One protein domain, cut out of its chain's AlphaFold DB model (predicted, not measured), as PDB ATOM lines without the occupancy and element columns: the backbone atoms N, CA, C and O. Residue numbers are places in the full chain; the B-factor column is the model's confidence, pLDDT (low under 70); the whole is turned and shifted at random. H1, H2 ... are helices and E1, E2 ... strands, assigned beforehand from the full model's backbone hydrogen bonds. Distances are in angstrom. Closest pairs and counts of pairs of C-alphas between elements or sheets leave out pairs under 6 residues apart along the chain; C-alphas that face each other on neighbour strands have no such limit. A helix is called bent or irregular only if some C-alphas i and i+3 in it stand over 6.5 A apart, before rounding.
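AT A GLANCE: This is residues 35 to 143 of the 434 residues of the protein "UBC core domain-containing protein" of Babesia bigemina (UniProt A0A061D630). A small two-stranded antiparallel ribbon, E1 and E2, packs on one side of a long helical hairpin, H2 and H3, near the end away from the link between the two helices. A third helix, H1, leads into the ribbon, and its residues 35 to 45 stick out as a free arm. The printed part has 109 residues, with three named helices and two named strands in the order H1, E1, H2, H3, E2, and its class is mostly helix. The whole is loose, with a radius of gyration of the C-alphas of 17.1 A, and only just elongated, spanning 58 by 29 by 22 A.

HOW THE PARTS SIT: The sheet has two strands, E1, residues 53 to 60, and E2, residues 136 to 142, antiparallel with 152 degrees between their directions. The C-alphas of Phe 56 and Pro 140 face each other at 4.4 A. N 57 and O 139 are within hydrogen-bond range at 2.9 A, and so are N 137 and O 59 at 2.8 A. H2, residues 65 to 93, comes closest to E2 with the C-alphas of Ala 65 and Ala 137, 4.3 A apart. H3, residues 103 to 129, comes closest to E1 with the C-alphas of Phe 56 and Ala 126, 6.4 A apart. H2 and H3 form a helical hairpin: they touch, closest at the C-alphas of Ala 83 and Ala 113, 5.0 A apart, and run opposite ways at a shallow tilt of 23 degrees. H1, residues 35 to 51, only just touches H3, with 3 pairs of C-alphas within 8 A, made by its residue 50 alone; the closest are those of Ser 50 and Glu 115, 6.6 A apart. These two run the same way at a steep tilt of 50 degrees. H1 is apart from H2 and from E2. In H2 and H3 every O i to N i+4 pair is within hydrogen-bond range; in H1 11 of 13 are.

IN THESE COORDINATES: E1 measures 20.6 A from first to last C-alpha and E2 18.9 A. H2 is the longest helix, 41.3 A, from C-alpha 65 at (451.611, 200.194, 475.445) to C-alpha 93 at (432.803, 222.062, 445.923). H3 measures 39.0 A. H1 begins with C-alpha 35 at (435.186, 200.158, 441.694) and measures 24.8 A; it is neither bent nor irregular, but only just: C-alphas 48 and 51 are 6.3 A apart. E2 ends with C-alpha 142 at (433.163, 197.530, 470.139).

THE WHOLE: The two C-alphas farthest apart, those of Pro 62 and Asp 98, are 58.1 A from each other. The printed part has no cut. The links H1 to E1 and E1 to H2 are tight, while H2 to H3 and H3 to E2 are short. Residues 95 to 100 stand free, as do residues 35 to 45. The mean pLDDT of the printed part is 76.5, and it is under 70 in residues 35 to 52, residue 62 and residues 96 to 99.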
ATOM      1  N   ILE A  35     435.329 198.867 441.006       58.28
ATOM      2  CA  ILE A  35     435.186 200.158 441.694       58.28
ATOM      3  C   ILE A  35     433.935 200.139 442.575       58.28
ATOM      4  O   ILE A  35     434.025 200.515 443.738       58.28
ATOM      5  N   ALA A  36     432.793 199.660 442.071       54.25
ATOM      6  CA  ALA A  36     431.567 199.512 442.854       54.25
ATOM      7  C   ALA A  36     431.766 198.560 444.041       54.25
ATOM      8  O   ALA A  36     431.450 198.938 445.162       54.25
ATOM      9  N   THR A  37     432.393 197.399 443.827       63.78
ATOM     10  CA  THR A  37     432.697 196.431 444.892       63.78
ATOM     11  C   THR A  37     433.600 197.048 445.958       63.78
ATOM     12  O   THR A  37     433.245 197.019 447.129       63.78
ATOM     13  N   ARG A  38     434.709 197.705 445.579       57.38
ATOM     14  CA  ARG A  38     435.578 198.404 446.546       57.38
ATOM     15  C   ARG A  38     434.891 199.585 447.229       57.38
ATOM     16  O   ARG A  38     435.156 199.839 448.398       57.38
ATOM     17  N   LYS A  39     434.013 200.309 446.532       56.44
ATOM     18  CA  LYS A  39     433.229 201.404 447.118       56.44
ATOM     19  C   LYS A  39     432.231 200.856 448.135       56.44
ATOM     20  O   LYS A  39     432.103 201.442 449.196       56.44
ATOM     21  N   ASP A  40     431.571 199.739 447.850       52.66
ATOM     22  CA  ASP A  40     430.614 199.099 448.756       52.66
ATOM     23  C   ASP A  40     431.324 198.380 449.923       52.66
ATOM     24  O   ASP A  40     430.813 198.378 451.040       52.66
ATOM     25  N   GLU A  41     432.538 197.853 449.722       51.22
ATOM     26  CA  GLU A  41     433.432 197.390 450.796       51.22
ATOM     27  C   GLU A  41     433.882 198.550 451.694       51.22
ATOM     28  O   GLU A  41     433.770 198.447 452.914       51.22
ATOM     29  N   CYS A  42     434.328 199.674 451.120       40.88
ATOM     30  CA  CYS A  42     434.665 200.882 451.876       40.88
ATOM     31  C   CYS A  42     433.449 201.464 452.604       40.88
ATOM     32  O   CYS A  42     433.577 201.847 453.761       40.88
ATOM     33  N   VAL A  43     432.272 201.506 451.973       48.94
ATOM     34  CA  VAL A  43     431.030 201.973 452.606       48.94
ATOM     35  C   VAL A  43     430.657 201.056 453.768       48.94
ATOM     36  O   VAL A  43     430.533 201.558 454.877       48.94
ATOM     37  N   ARG A  44     430.638 199.726 453.599       48.72
ATOM     38  CA  ARG A  44     430.403 198.789 454.717       48.72
ATOM     39  C   ARG A  44     431.461 198.885 455.821       48.72
ATOM     40  O   ARG A  44     431.144 198.672 456.988       48.72
ATOM     41  N   PHE A  45     432.714 199.175 455.475       47.78
ATOM     42  CA  PHE A  45     433.811 199.376 456.429       47.78
ATOM     43  C   PHE A  45     433.668 200.685 457.224       47.78
ATOM     44  O   PHE A  45     434.016 200.721 458.403       47.78
ATOM     45  N   LEU A  46     433.130 201.737 456.602       41.41
ATOM     46  CA  LEU A  46     432.822 203.017 457.243       41.41
ATOM     47  C   LEU A  46     431.534 202.931 458.082       41.41
ATOM     48  O   LEU A  46     431.550 203.318 459.247       41.41
ATOM     49  N   GLU A  47     430.467 202.329 457.548       45.22
ATOM     50  CA  GLU A  47     429.190 202.076 458.237       45.22
ATOM     51  C   GLU A  47     429.366 201.205 459.492       45.22
ATOM     52  O   GLU A  47     428.727 201.458 460.509       45.22
ATOM     53  N   LYS A  48     430.280 200.220 459.472       52.56
ATOM     54  CA  LYS A  48     430.636 199.444 460.675       52.56
ATOM     55  C   LYS A  48     431.412 200.232 461.728       52.56
ATOM     56  O   LYS A  48     431.444 199.821 462.882       52.56
ATOM     57  N   ARG A  49     432.111 201.307 461.355       49.69
ATOM     58  CA  ARG A  49     433.033 201.997 462.271       49.69
ATOM     59  C   ARG A  49     432.368 203.072 463.123       49.69
ATOM     60  O   ARG A  49     432.857 203.292 464.228       49.69
ATOM     61  N   SER A  50     431.295 203.717 462.659       53.22
ATOM     62  CA  SER A  50     430.706 204.849 463.396       53.22
ATOM     63  C   SER A  50     429.650 204.461 464.444       53.22
ATOM     64  O   SER A  50     429.408 205.237 465.363       53.22
ATOM     65  N   LEU A  51     429.085 203.246 464.378       48.16
ATOM     66  CA  LEU A  51     428.032 202.790 465.305       48.16
ATOM     67  C   LEU A  51     428.494 201.806 466.395       48.16
ATOM     68  O   LEU A  51     427.831 201.710 467.427       48.16
ATOM     69  N   ASP A  52     429.617 201.104 466.212       61.72
ATOM     70  CA  ASP A  52     430.018 200.027 467.133       61.72
ATOM     71  C   ASP A  52     430.918 200.488 468.301       61.72
ATOM     72  O   ASP A  52     430.996 199.784 469.305       61.72
ATOM     73  N   LEU A  53     431.615 201.635 468.241       70.12
ATOM     74  CA  LEU A  53     432.536 202.035 469.323       70.12
ATOM     75  C   LEU A  53     431.781 202.507 470.581       70.12
ATOM     76  O   LEU A  53     431.265 203.625 470.651       70.12
ATOM     77  N   LEU A  54     431.789 201.672 471.621       70.94
ATOM     78  CA  LEU A  54     431.077 201.929 472.869       70.94
ATOM     79  C   LEU A  54     431.900 202.801 473.829       70.94
ATOM     80  O   LEU A  54     431.415 203.814 474.339       70.94
ATOM     81  N   SER A  55     433.150 202.413 474.085       80.00
ATOM     82  CA  SER A  55     434.035 203.074 475.051       80.00
ATOM     83  C   SER A  55     435.509 202.709 474.834       80.00
ATOM     84  O   SER A  55     435.845 201.879 473.989       80.00
ATOM     85  N   PHE A  56     436.391 203.318 475.625       83.69
ATOM     86  CA  PHE A  56     437.786 202.905 475.771       83.69
ATOM     87  C   PHE A  56     438.005 202.301 477.161       83.69
ATOM     88  O   PHE A  56     437.409 202.749 478.142       83.69
ATOM     89  N   THR A  57     438.875 201.298 477.239       84.56
ATOM     90  CA  THR A  57     439.330 200.669 478.485       84.56
ATOM     91  C   THR A  57     440.855 200.590 478.520       84.56
ATOM     92  O   THR A  57     441.531 201.032 477.592       84.56
ATOM     93  N   TYR A  58     441.401 200.009 479.581       87.00
ATOM     94  CA  TYR A  58     442.831 199.874 479.814       87.00
ATOM     95  C   TYR A  58     443.259 198.405 479.791       87.00
ATOM     96  O   TYR A  58     442.544 197.533 480.280       87.00
ATOM     97  N   SER A  59     444.443 198.133 479.248       81.38
ATOM     98  CA  SER A  59     445.093 196.822 479.300       81.38
ATOM     99  C   SER A  59     446.569 196.991 479.655       81.38
ATOM    100  O   SER A  59     447.250 197.851 479.095       81.38
ATOM    101  N   LEU A  60     447.066 196.198 480.606       78.44
ATOM    102  CA  LEU A  60     448.466 196.243 481.020       78.44
ATOM    103  C   LEU A  60     449.333 195.529 479.970       78.44
ATOM    104  O   LEU A  60     449.193 194.328 479.753       78.44
ATOM    105  N   SER A  61     450.230 196.266 479.317       74.62
ATOM    106  CA  SER A  61     451.134 195.757 478.281       74.62
ATOM    107  C   SER A  61     452.472 196.511 478.339       74.62
ATOM    108  O   SER A  61     452.647 197.513 477.642       74.62
ATOM    109  N   PRO A  62     453.426 196.075 479.184       62.16
ATOM    110  CA  PRO A  62     454.623 196.860 479.501       62.16
ATOM    111  C   PRO A  62     455.567 197.087 478.312       62.16
ATOM    112  O   PRO A  62     456.288 198.075 478.301       62.16
ATOM    113  N   GLU A  63     455.555 196.205 477.310       72.44
ATOM    114  CA  GLU A  63     456.471 196.271 476.159       72.44
ATOM    115  C   GLU A  63     455.893 197.014 474.945       72.44
ATOM    116  O   GLU A  63     456.644 197.425 474.065       72.44
ATOM    117  N   ARG A  64     454.561 197.159 474.852       74.94
ATOM    118  CA  ARG A  64     453.883 197.661 473.636       74.94
ATOM    119  C   ARG A  64     452.867 198.773 473.879       74.94
ATOM    120  O   ARG A  64     452.348 199.323 472.911       74.94
ATOM    121  N   ALA A  65     452.587 199.148 475.131       77.75
ATOM    122  CA  ALA A  65     451.611 200.194 475.445       77.75
ATOM    123  C   ALA A  65     451.918 201.538 474.767       77.75
ATOM    124  O   ALA A  65     451.015 202.136 474.188       77.75
ATOM    125  N   GLN A  66     453.176 201.996 474.780       81.12
ATOM    126  CA  GLN A  66     453.558 203.270 474.155       81.12
ATOM    127  C   GLN A  66     453.332 203.275 472.637       81.12
ATOM    128  O   GLN A  66     452.737 204.212 472.107       81.12
ATOM    129  N   GLU A  67     453.776 202.225 471.938       82.38
ATOM    130  CA  GLU A  67     453.586 202.090 470.491       82.38
ATOM    131  C   GLU A  67     452.096 201.989 470.143       82.38
ATOM    132  O   GLU A  67     451.616 202.725 469.283       82.38
ATOM    133  N   PHE A  68     451.344 201.154 470.867       81.81
ATOM    134  CA  PHE A  68     449.909 200.977 470.655       81.81
ATOM    135  C   PHE A  68     449.126 202.279 470.872       81.81
ATOM    136  O   PHE A  68     448.316 202.655 470.028       81.81
ATOM    137  N   ASN A  69     449.410 203.004 471.961       85.75
ATOM    138  CA  ASN A  69     448.793 204.297 472.254       85.75
ATOM    139  C   ASN A  69     449.108 205.328 471.160       85.75
ATOM    140  O   ASN A  69     448.206 206.034 470.717       85.75
ATOM    141  N   ARG A  70     450.356 205.375 470.673       85.12
ATOM    142  CA  ARG A  70     450.786 206.291 469.603       85.12
ATOM    143  C   ARG A  70     450.145 205.971 468.248       85.12
ATOM    144  O   ARG A  70     449.798 206.890 467.510       85.12
ATOM    145  N   VAL A  71     450.006 204.689 467.906       82.38
ATOM    146  CA  VAL A  71     449.315 204.256 466.679       82.38
ATOM    147  C   VAL A  71     447.827 204.587 466.764       82.38
ATOM    148  O   VAL A  71     447.283 205.147 465.816       82.38
ATOM    149  N   LEU A  72     447.190 204.311 467.908       82.50
ATOM    150  CA  LEU A  72     445.784 204.631 468.142       82.50
ATOM    151  C   LEU A  72     445.522 206.141 468.054       82.50
ATOM    152  O   LEU A  72     444.586 206.542 467.372       82.50
ATOM    153  N   GLU A  73     446.368 206.967 468.674       86.62
ATOM    154  CA  GLU A  73     446.309 208.433 468.584       86.62
ATOM    155  C   GLU A  73     446.376 208.907 467.126       86.62
ATOM    156  O   GLU A  73     445.466 209.587 466.655       86.62
ATOM    157  N   GLY A  74     447.370 208.437 466.362       79.75
ATOM    158  CA  GLY A  74     447.503 208.782 464.944       79.75
ATOM    159  C   GLY A  74     446.347 208.294 464.058       79.75
ATOM    160  O   GLY A  74     446.071 208.907 463.025       79.75
ATOM    161  N   ASP A  75     445.651 207.218 464.431       81.62
ATOM    162  CA  ASP A  75     444.439 206.763 463.740       81.62
ATOM    163  C   ASP A  75     443.193 207.580 464.127       81.62
ATOM    164  O   ASP A  75     442.344 207.819 463.262       81.62
ATOM    165  N   MET A  76     443.093 208.063 465.372       84.00
ATOM    166  CA  MET A  76     442.046 209.005 465.794       84.00
ATOM    167  C   MET A  76     442.217 210.368 465.104       84.00
ATOM    168  O   MET A  76     441.248 210.887 464.544       84.00
ATOM    169  N   ASP A  77     443.443 210.897 465.044       84.69
ATOM    170  CA  ASP A  77     443.782 212.141 464.332       84.69
ATOM    171  C   ASP A  77     443.367 212.086 462.856       84.69
ATOM    172  O   ASP A  77     442.712 212.993 462.337       84.69
ATOM    173  N   ARG A  78     443.724 210.994 462.162       82.88
ATOM    174  CA  ARG A  78     443.356 210.776 460.753       82.88
ATOM    175  C   ARG A  78     441.847 210.700 460.562       82.88
ATOM    176  O   ARG A  78     441.349 211.232 459.574       82.88
ATOM    177  N   MET A  79     441.137 210.028 461.469       82.88
ATOM    178  CA  MET A  79     439.685 209.863 461.396       82.88
ATOM    179  C   MET A  79     438.968 211.210 461.520       82.88
ATOM    180  O   MET A  79     438.122 211.527 460.683       82.88
ATOM    181  N   LEU A  80     439.351 212.018 462.513       84.12
ATOM    182  CA  LEU A  80     438.806 213.357 462.726       84.12
ATOM    183  C   LEU A  80     439.108 214.275 461.530       84.12
ATOM    184  O   LEU A  80     438.202 214.890 460.962       84.12
ATOM    185  N   LEU A  81     440.371 214.295 461.085       84.50
ATOM    186  CA  LEU A  81     440.812 215.110 459.956       84.50
ATOM    187  C   LEU A  81     440.092 214.743 458.653       84.50
ATOM    188  O   LEU A  81     439.696 215.643 457.911       84.50
ATOM    189  N   ASP A  82     439.919 213.454 458.347       83.38
ATOM    190  CA  ASP A  82     439.248 213.039 457.114       83.38
ATOM    191  C   ASP A  82     437.744 213.344 457.152       83.38
ATOM    192  O   ASP A  82     437.211 213.867 456.174       83.38
ATOM    193  N   ALA A  83     437.072 213.145 458.293       83.50
ATOM    194  CA  ALA A  83     435.665 213.509 458.461       83.50
ATOM    195  C   ALA A  83     435.426 215.016 458.230       83.50
ATOM    196  O   ALA A  83     434.582 215.403 457.410       83.50
ATOM    197  N   HIS A  84     436.222 215.884 458.868       88.44
ATOM    198  CA  HIS A  84     436.147 217.333 458.648       88.44
ATOM    199  C   HIS A  84     436.542 217.740 457.230       88.44
ATOM    200  O   HIS A  84     435.898 218.612 456.643       88.44
ATOM    201  N   LYS A  85     437.556 217.100 456.639       86.00
ATOM    202  CA  LYS A  85     437.984 217.356 455.259       86.00
ATOM    203  C   LYS A  85     436.895 216.993 454.253       86.00
ATOM    204  O   LYS A  85     436.647 217.779 453.341       86.00
ATOM    205  N   GLN A  86     436.228 215.848 454.406       84.62
ATOM    206  CA  GLN A  86     435.112 215.453 453.544       84.62
ATOM    207  C   GLN A  86     433.949 216.451 453.650       84.62
ATOM    208  O   GLN A  86     433.431 216.895 452.622       84.62
ATOM    209  N   LEU A  87     433.593 216.873 454.868       84.88
ATOM    210  CA  LEU A  87     432.563 217.888 455.102       84.88
ATOM    211  C   LEU A  87     432.938 219.253 454.492       84.88
ATOM    212  O   LEU A  87     432.119 219.870 453.811       84.88
ATOM    213  N   ALA A  88     434.176 219.716 454.681       86.75
ATOM    214  CA  ALA A  88     434.666 220.981 454.133       86.75
ATOM    215  C   ALA A  88     434.728 220.963 452.597       86.75
ATOM    216  O   ALA A  88     434.229 221.882 451.949       86.75
ATOM    217  N   MET A  89     435.266 219.893 452.000       84.81
ATOM    218  CA  MET A  89     435.285 219.706 450.544       84.81
ATOM    219  C   MET A  89     433.871 219.686 449.961       84.81
ATOM    220  O   MET A  89     433.634 220.295 448.919       84.81
ATOM    221  N   TYR A  90     432.921 219.038 450.640       85.88
ATOM    222  CA  TYR A  90     431.531 219.024 450.203       85.88
ATOM    223  C   TYR A  90     430.854 220.395 450.343       85.88
ATOM    224  O   TYR A  90     430.107 220.778 449.451       85.88
ATOM    225  N   ARG A  91     431.151 221.179 451.389       85.88
ATOM    226  CA  ARG A  91     430.647 222.559 451.536       85.88
ATOM    227  C   ARG A  91     431.224 223.530 450.494       85.88
ATOM    228  O   ARG A  91     430.517 224.441 450.080       85.88
ATOM    229  N   LEU A  92     432.476 223.343 450.066       84.75
ATOM    230  CA  LEU A  92     433.149 224.222 449.097       84.75
ATOM    231  C   LEU A  92     432.868 223.857 447.631       84.75
ATOM    232  O   LEU A  92     432.711 224.749 446.801       84.75
ATOM    233  N   TYR A  93     432.818 222.561 447.307       84.12
ATOM    234  CA  TYR A  93     432.803 222.062 445.923       84.12
ATOM    235  C   TYR A  93     431.691 221.035 445.639       84.12
ATOM    236  O   TYR A  93     431.620 220.498 444.539       84.12
ATOM    237  N   GLY A  94     430.828 220.730 446.614       74.44
ATOM    238  CA  GLY A  94     429.780 219.705 446.503       74.44
ATOM    239  C   GLY A  94     428.484 220.140 445.812       74.44
ATOM    240  O   GLY A  94     427.510 219.386 445.849       74.44
ATOM    241  N   ALA A  95     428.450 221.333 445.214       71.94
ATOM    242  CA  ALA A  95     427.319 221.804 444.423       71.94
ATOM    243  C   ALA A  95     427.191 221.000 443.116       71.94
ATOM    244  O   ALA A  95     428.188 220.694 442.459       71.94
ATOM    245  N   GLY A  96     425.961 220.670 442.725       66.00
ATOM    246  CA  GLY A  96     425.655 220.074 441.427       66.00
ATOM    247  C   GLY A  96     425.911 221.036 440.262       66.00
ATOM    248  O   GLY A  96     426.202 222.217 440.450       66.00
ATOM    249  N   GLY A  97     425.747 220.545 439.029       62.28
ATOM    250  CA  GLY A  97     425.851 221.375 437.815       62.28
ATOM    251  C   GLY A  97     424.787 222.484 437.704       62.28
ATOM    252  O   GLY A  97     424.874 223.332 436.823       62.28
ATOM    253  N   ASP A  98     423.802 222.474 438.601       69.12
ATOM    254  CA  ASP A  98     422.749 223.468 438.819       69.12
ATOM    255  C   ASP A  98     423.045 224.428 439.995       69.12
ATOM    256  O   ASP A  98     422.230 225.297 440.303       69.12
ATOM    257  N   GLY A  99     424.185 224.272 440.680       65.00
ATOM    258  CA  GLY A  99     424.527 225.004 441.904       65.00
ATOM    259  C   GLY A  99     423.855 224.472 443.179       65.00
ATOM    260  O   GLY A  99     424.020 225.063 444.247       65.00
ATOM    261  N   SER A 100     423.103 223.368 443.103       70.62
ATOM    262  CA  SER A 100     422.331 222.818 444.222       70.62
ATOM    263  C   SER A 100     423.146 221.833 445.064       70.62
ATOM    264  O   SER A 100     423.815 220.946 444.534       70.62
ATOM    265  N   PHE A 101     423.064 221.934 446.392       76.88
ATOM    266  CA  PHE A 101     423.672 220.964 447.309       76.88
ATOM    267  C   PHE A 101     422.641 219.921 447.759       76.88
ATOM    268  O   PHE A 101     421.554 220.263 448.236       76.88
ATOM    269  N   SER A 102     422.997 218.634 447.709       84.81
ATOM    270  CA  SER A 102     422.161 217.582 448.302       84.81
ATOM    271  C   SER A 102     422.172 217.693 449.830       84.81
ATOM    272  O   SER A 102     423.184 217.410 450.478       84.81
ATOM    273  N   LYS A 103     421.024 218.078 450.405       82.25
ATOM    274  CA  LYS A 103     420.813 218.192 451.860       82.25
ATOM    275  C   LYS A 103     421.024 216.865 452.589       82.25
ATOM    276  O   LYS A 103     421.614 216.848 453.658       82.25
ATOM    277  N   TYR A 104     420.601 215.748 451.991       82.25
ATOM    278  CA  TYR A 104     420.802 214.414 452.567       82.25
ATOM    279  C   TYR A 104     422.294 214.105 452.764       82.25
ATOM    280  O   TYR A 104     422.712 213.693 453.844       82.25
ATOM    281  N   ARG A 105     423.114 214.379 451.741       80.12
ATOM    282  CA  ARG A 105     424.563 214.156 451.798       80.12
ATOM    283  C   ARG A 105     425.273 215.139 452.734       80.12
ATOM    284  O   ARG A 105     426.237 214.736 453.376       80.12
ATOM    285  N   LEU A 106     424.782 216.379 452.854       83.81
ATOM    286  CA  LEU A 106     425.280 217.332 453.852       83.81
ATOM    287  C   LEU A 106     425.056 216.796 455.273       83.81
ATOM    288  O   LEU A 106     426.021 216.598 456.002       83.81
ATOM    289  N   ASN A 107     423.807 216.470 455.621       82.56
ATOM    290  CA  ASN A 107     423.435 215.969 456.947       82.56
ATOM    291  C   ASN A 107     424.171 214.667 457.319       82.56
ATOM    292  O   ASN A 107     424.483 214.441 458.488       82.56
ATOM    293  N   HIS A 108     424.449 213.801 456.340       81.56
ATOM    294  CA  HIS A 108     425.227 212.582 456.559       81.56
ATOM    295  C   HIS A 108     426.696 212.888 456.900       81.56
ATOM    296  O   HIS A 108     427.215 212.352 457.875       81.56
ATOM    297  N   LEU A 109     427.346 213.801 456.168       81.44
ATOM    298  CA  LEU A 109     428.723 214.224 456.460       81.44
ATOM    299  C   LEU A 109     428.834 215.000 457.782       81.44
ATOM    300  O   LEU A 109     429.821 214.849 458.495       81.44
ATOM    301  N   GLU A 110     427.821 215.791 458.139       85.00
ATOM    302  CA  GLU A 110     427.745 216.468 459.442       85.00
ATOM    303  C   GLU A 110     427.550 215.472 460.596       85.00
ATOM    304  O   GLU A 110     428.164 215.629 461.649       85.00
ATOM    305  N   THR A 111     426.769 214.405 460.384       82.81
ATOM    306  CA  THR A 111     426.645 213.295 461.343       82.81
ATOM    307  C   THR A 111     427.984 212.575 461.542       82.81
ATOM    308  O   THR A 111     428.403 212.422 462.685       82.81
ATOM    309  N   ILE A 112     428.693 212.220 460.461       78.62
ATOM    310  CA  ILE A 112     430.013 211.561 460.536       78.62
ATOM    311  C   ILE A 112     431.044 212.448 461.252       78.62
ATOM    312  O   ILE A 112     431.796 211.954 462.089       78.62
ATOM    313  N   ALA A 113     431.075 213.752 460.958       80.69
ATOM    314  CA  ALA A 113     431.973 214.692 461.630       80.69
ATOM    315  C   ALA A 113     431.705 214.763 463.143       80.69
ATOM    316  O   ALA A 113     432.643 214.647 463.929       80.69
ATOM    317  N   ARG A 114     430.434 214.862 463.554       85.31
ATOM    318  CA  ARG A 114     430.041 214.857 464.973       85.31
ATOM    319  C   ARG A 114     430.377 213.533 465.669       85.31
ATOM    320  O   ARG A 114     430.863 213.540 466.793       85.31
ATOM    321  N   GLU A 115     430.146 212.395 465.015       81.38
ATOM    322  CA  GLU A 115     430.492 211.072 465.559       81.38
ATOM    323  C   GLU A 115     432.015 210.906 465.728       81.38
ATOM    324  O   GLU A 115     432.466 210.346 466.728       81.38
ATOM    325  N   ALA A 116     432.817 211.457 464.809       80.62
ATOM    326  CA  ALA A 116     434.275 211.495 464.926       80.62
ATOM    327  C   ALA A 116     434.756 212.419 466.064       80.62
ATOM    328  O   ALA A 116     435.657 212.036 466.808       80.62
ATOM    329  N   GLU A 117     434.138 213.592 466.246       84.00
ATOM    330  CA  GLU A 117     434.398 214.493 467.382       84.00
ATOM    331  C   GLU A 117     434.090 213.806 468.724       84.00
ATOM    332  O   GLU A 117     434.959 213.732 469.595       84.00
ATOM    333  N   GLU A 118     432.897 213.218 468.878       83.75
ATOM    334  CA  GLU A 118     432.502 212.493 470.095       83.75
ATOM    335  C   GLU A 118     433.418 211.291 470.393       83.75
ATOM    336  O   GLU A 118     433.704 210.990 471.555       83.75
ATOM    337  N   CYS A 119     433.889 210.592 469.356       82.06
ATOM    338  CA  CYS A 119     434.877 209.518 469.469       82.06
ATOM    339  C   CYS A 119     436.222 210.047 469.998       82.06
ATOM    340  O   CYS A 119     436.766 209.515 470.973       82.06
ATOM    341  N   TYR A 120     436.722 211.133 469.402       84.44
ATOM    342  CA  TYR A 120     437.990 211.760 469.767       84.44
ATOM    343  C   TYR A 120     437.968 212.301 471.207       84.44
ATOM    344  O   TYR A 120     438.906 212.071 471.973       84.44
ATOM    345  N   GLU A 121     436.870 212.928 471.644       86.38
ATOM    346  CA  GLU A 121     436.707 213.373 473.037       86.38
ATOM    347  C   GLU A 121     436.753 212.212 474.045       86.38
ATOM    348  O   GLU A 121     437.353 212.341 475.121       86.38
ATOM    349  N   ARG A 122     436.148 211.061 473.713       85.12
ATOM    350  CA  ARG A 122     436.203 209.850 474.555       85.12
ATOM    351  C   ARG A 122     437.629 209.296 474.635       85.12
ATOM    352  O   ARG A 122     438.042 208.884 475.721       85.12
ATOM    353  N   PHE A 123     438.382 209.330 473.533       85.06
ATOM    354  CA  PHE A 123     439.794 208.938 473.501       85.06
ATOM    355  C   PHE A 123     440.660 209.869 474.364       85.06
ATOM    356  O   PHE A 123     441.334 209.402 475.281       85.06
ATOM    357  N   GLU A 124     440.570 211.187 474.171       87.44
ATOM    358  CA  GLU A 124     441.308 212.182 474.968       87.44
ATOM    359  C   GLU A 124     440.926 212.160 476.457       87.44
ATOM    360  O   GLU A 124     441.736 212.461 477.340       87.44
ATOM    361  N   ARG A 125     439.692 211.766 476.790       89.00
ATOM    362  CA  ARG A 125     439.303 211.496 478.180       89.00
ATOM    363  C   ARG A 125     440.003 210.257 478.742       89.00
ATOM    364  O   ARG A 125     440.490 210.323 479.867       89.00
ATOM    365  N   ALA A 126     440.082 209.158 477.990       85.25
ATOM    366  CA  ALA A 126     440.800 207.952 478.413       85.25
ATOM    367  C   ALA A 126     442.317 208.194 478.532       85.25
ATOM    368  O   ALA A 126     442.943 207.758 479.493       85.25
ATOM    369  N   LYS A 127     442.900 208.972 477.616       88.44
ATOM    370  CA  LYS A 127     444.309 209.386 477.648       88.44
ATOM    371  C   LYS A 127     444.644 210.199 478.900       88.44
ATOM    372  O   LYS A 127     445.589 209.858 479.604       88.44
ATOM    373  N   ARG A 128     443.825 211.203 479.242       89.00
ATOM    374  CA  ARG A 128     443.983 212.006 480.474       89.00
ATOM    375  C   ARG A 128     443.762 211.224 481.770       89.00
ATOM    376  O   ARG A 128     444.275 211.629 482.806       89.00
ATOM    377  N   LEU A 129     442.979 210.144 481.731       89.44
ATOM    378  CA  LEU A 129     442.685 209.297 482.893       89.44
ATOM    379  C   LEU A 129     443.620 208.082 483.022       89.44
ATOM    380  O   LEU A 129     443.483 207.334 483.989       89.44
ATOM    381  N   ASN A 130     444.557 207.877 482.093       86.69
ATOM    382  CA  ASN A 130     445.531 206.789 482.152       86.69
ATOM    383  C   ASN A 130     446.679 207.155 483.120       86.69
ATOM    384  O   ASN A 130     447.492 208.018 482.785       86.69
ATOM    385  N   PRO A 131     446.797 206.511 484.301       77.69
ATOM    386  CA  PRO A 131     447.812 206.872 485.291       77.69
ATOM    387  C   PRO A 131     449.233 206.470 484.873       77.69
ATOM    388  O   PRO A 131     450.195 207.057 485.359       77.69
ATOM    389  N   TYR A 132     449.379 205.483 483.977       83.88
ATOM    390  CA  TYR A 132     450.682 204.963 483.557       83.88
ATOM    391  C   TYR A 132     450.724 204.694 482.040       83.88
ATOM    392  O   TYR A 132     450.716 203.529 481.620       83.88
ATOM    393  N   PRO A 133     450.835 205.744 481.196       79.69
ATOM    394  CA  PRO A 133     450.838 205.618 479.731       79.69
ATOM    395  C   PRO A 133     451.947 204.720 479.162       79.69
ATOM    396  O   PRO A 133     451.808 204.192 478.060       79.69
ATOM    397  N   ASN A 134     453.032 204.526 479.919       80.94
ATOM    398  CA  ASN A 134     454.184 203.718 479.516       80.94
ATOM    399  C   ASN A 134     453.921 202.206 479.568       80.94
ATOM    400  O   ASN A 134     454.545 201.467 478.817       80.94
ATOM    401  N   VAL A 135     453.012 201.749 480.437       85.06
ATOM    402  CA  VAL A 135     452.716 200.316 480.646       85.06
ATOM    403  C   VAL A 135     451.249 199.956 480.409       85.06
ATOM    404  O   VAL A 135     450.902 198.778 480.402       85.06
ATOM    405  N   THR A 136     450.386 200.951 480.198       85.50
ATOM    406  CA  THR A 136     448.942 200.773 480.026       85.50
ATOM    407  C   THR A 136     448.512 201.193 478.625       85.50
ATOM    408  O   THR A 136     448.546 202.379 478.286       85.50
ATOM    409  N   ALA A 137     448.074 200.225 477.823       84.94
ATOM    410  CA  ALA A 137     447.468 200.456 476.519       84.94
ATOM    411  C   ALA A 137     445.999 200.879 476.678       84.94
ATOM    412  O   ALA A 137     445.243 200.255 477.427       84.94
ATOM    413  N   ILE A 138     445.588 201.918 475.955       83.25
ATOM    414  CA  ILE A 138     444.193 202.335 475.799       83.25
ATOM    415  C   ILE A 138     443.593 201.467 474.696       83.25
ATOM    416  O   ILE A 138     444.065 201.510 473.565       83.25
ATOM    417  N   VAL A 139     442.566 200.676 474.998       82.94
ATOM    418  CA  VAL A 139     441.979 199.728 474.043       82.94
ATOM    419  C   VAL A 139     440.512 200.085 473.776       82.94
ATOM    420  O   VAL A 139     439.738 200.174 474.733       82.94
ATOM    421  N   PRO A 140     440.090 200.268 472.510       81.50
ATOM    422  CA  PRO A 140     438.683 200.473 472.172       81.50
ATOM    423  C   PRO A 140     437.848 199.216 472.460       81.50
ATOM    424  O   PRO A 140     438.350 198.094 472.325       81.50
ATOM    425  N   ILE A 141     436.581 199.410 472.828       77.88
ATOM    426  CA  ILE A 141     435.562 198.369 473.016       77.88
ATOM    427  C   ILE A 141     434.451 198.555 471.979       77.88
ATOM    428  O   ILE A 141     433.852 199.630 471.905       77.88
ATOM    429  N   PHE A 142     434.149 197.497 471.224       79.50
ATOM    430  CA  PHE A 142     433.163 197.530 470.139       79.50
ATOM    431  C   PHE A 142     431.884 196.750 470.485       79.50
ATOM    432  O   PHE A 142     431.868 195.520 470.493       79.50
ATOM    433  N   GLY A 143     430.799 197.471 470.756       76.56
ATOM    434  CA  GLY A 143     429.494 196.916 471.107       76.56
ATOM    435  C   GLY A 143     429.417 196.323 472.518       76.56
ATOM    436  O   GLY A 143     430.390 196.259 473.274       76.56
TER     437      GLY A 143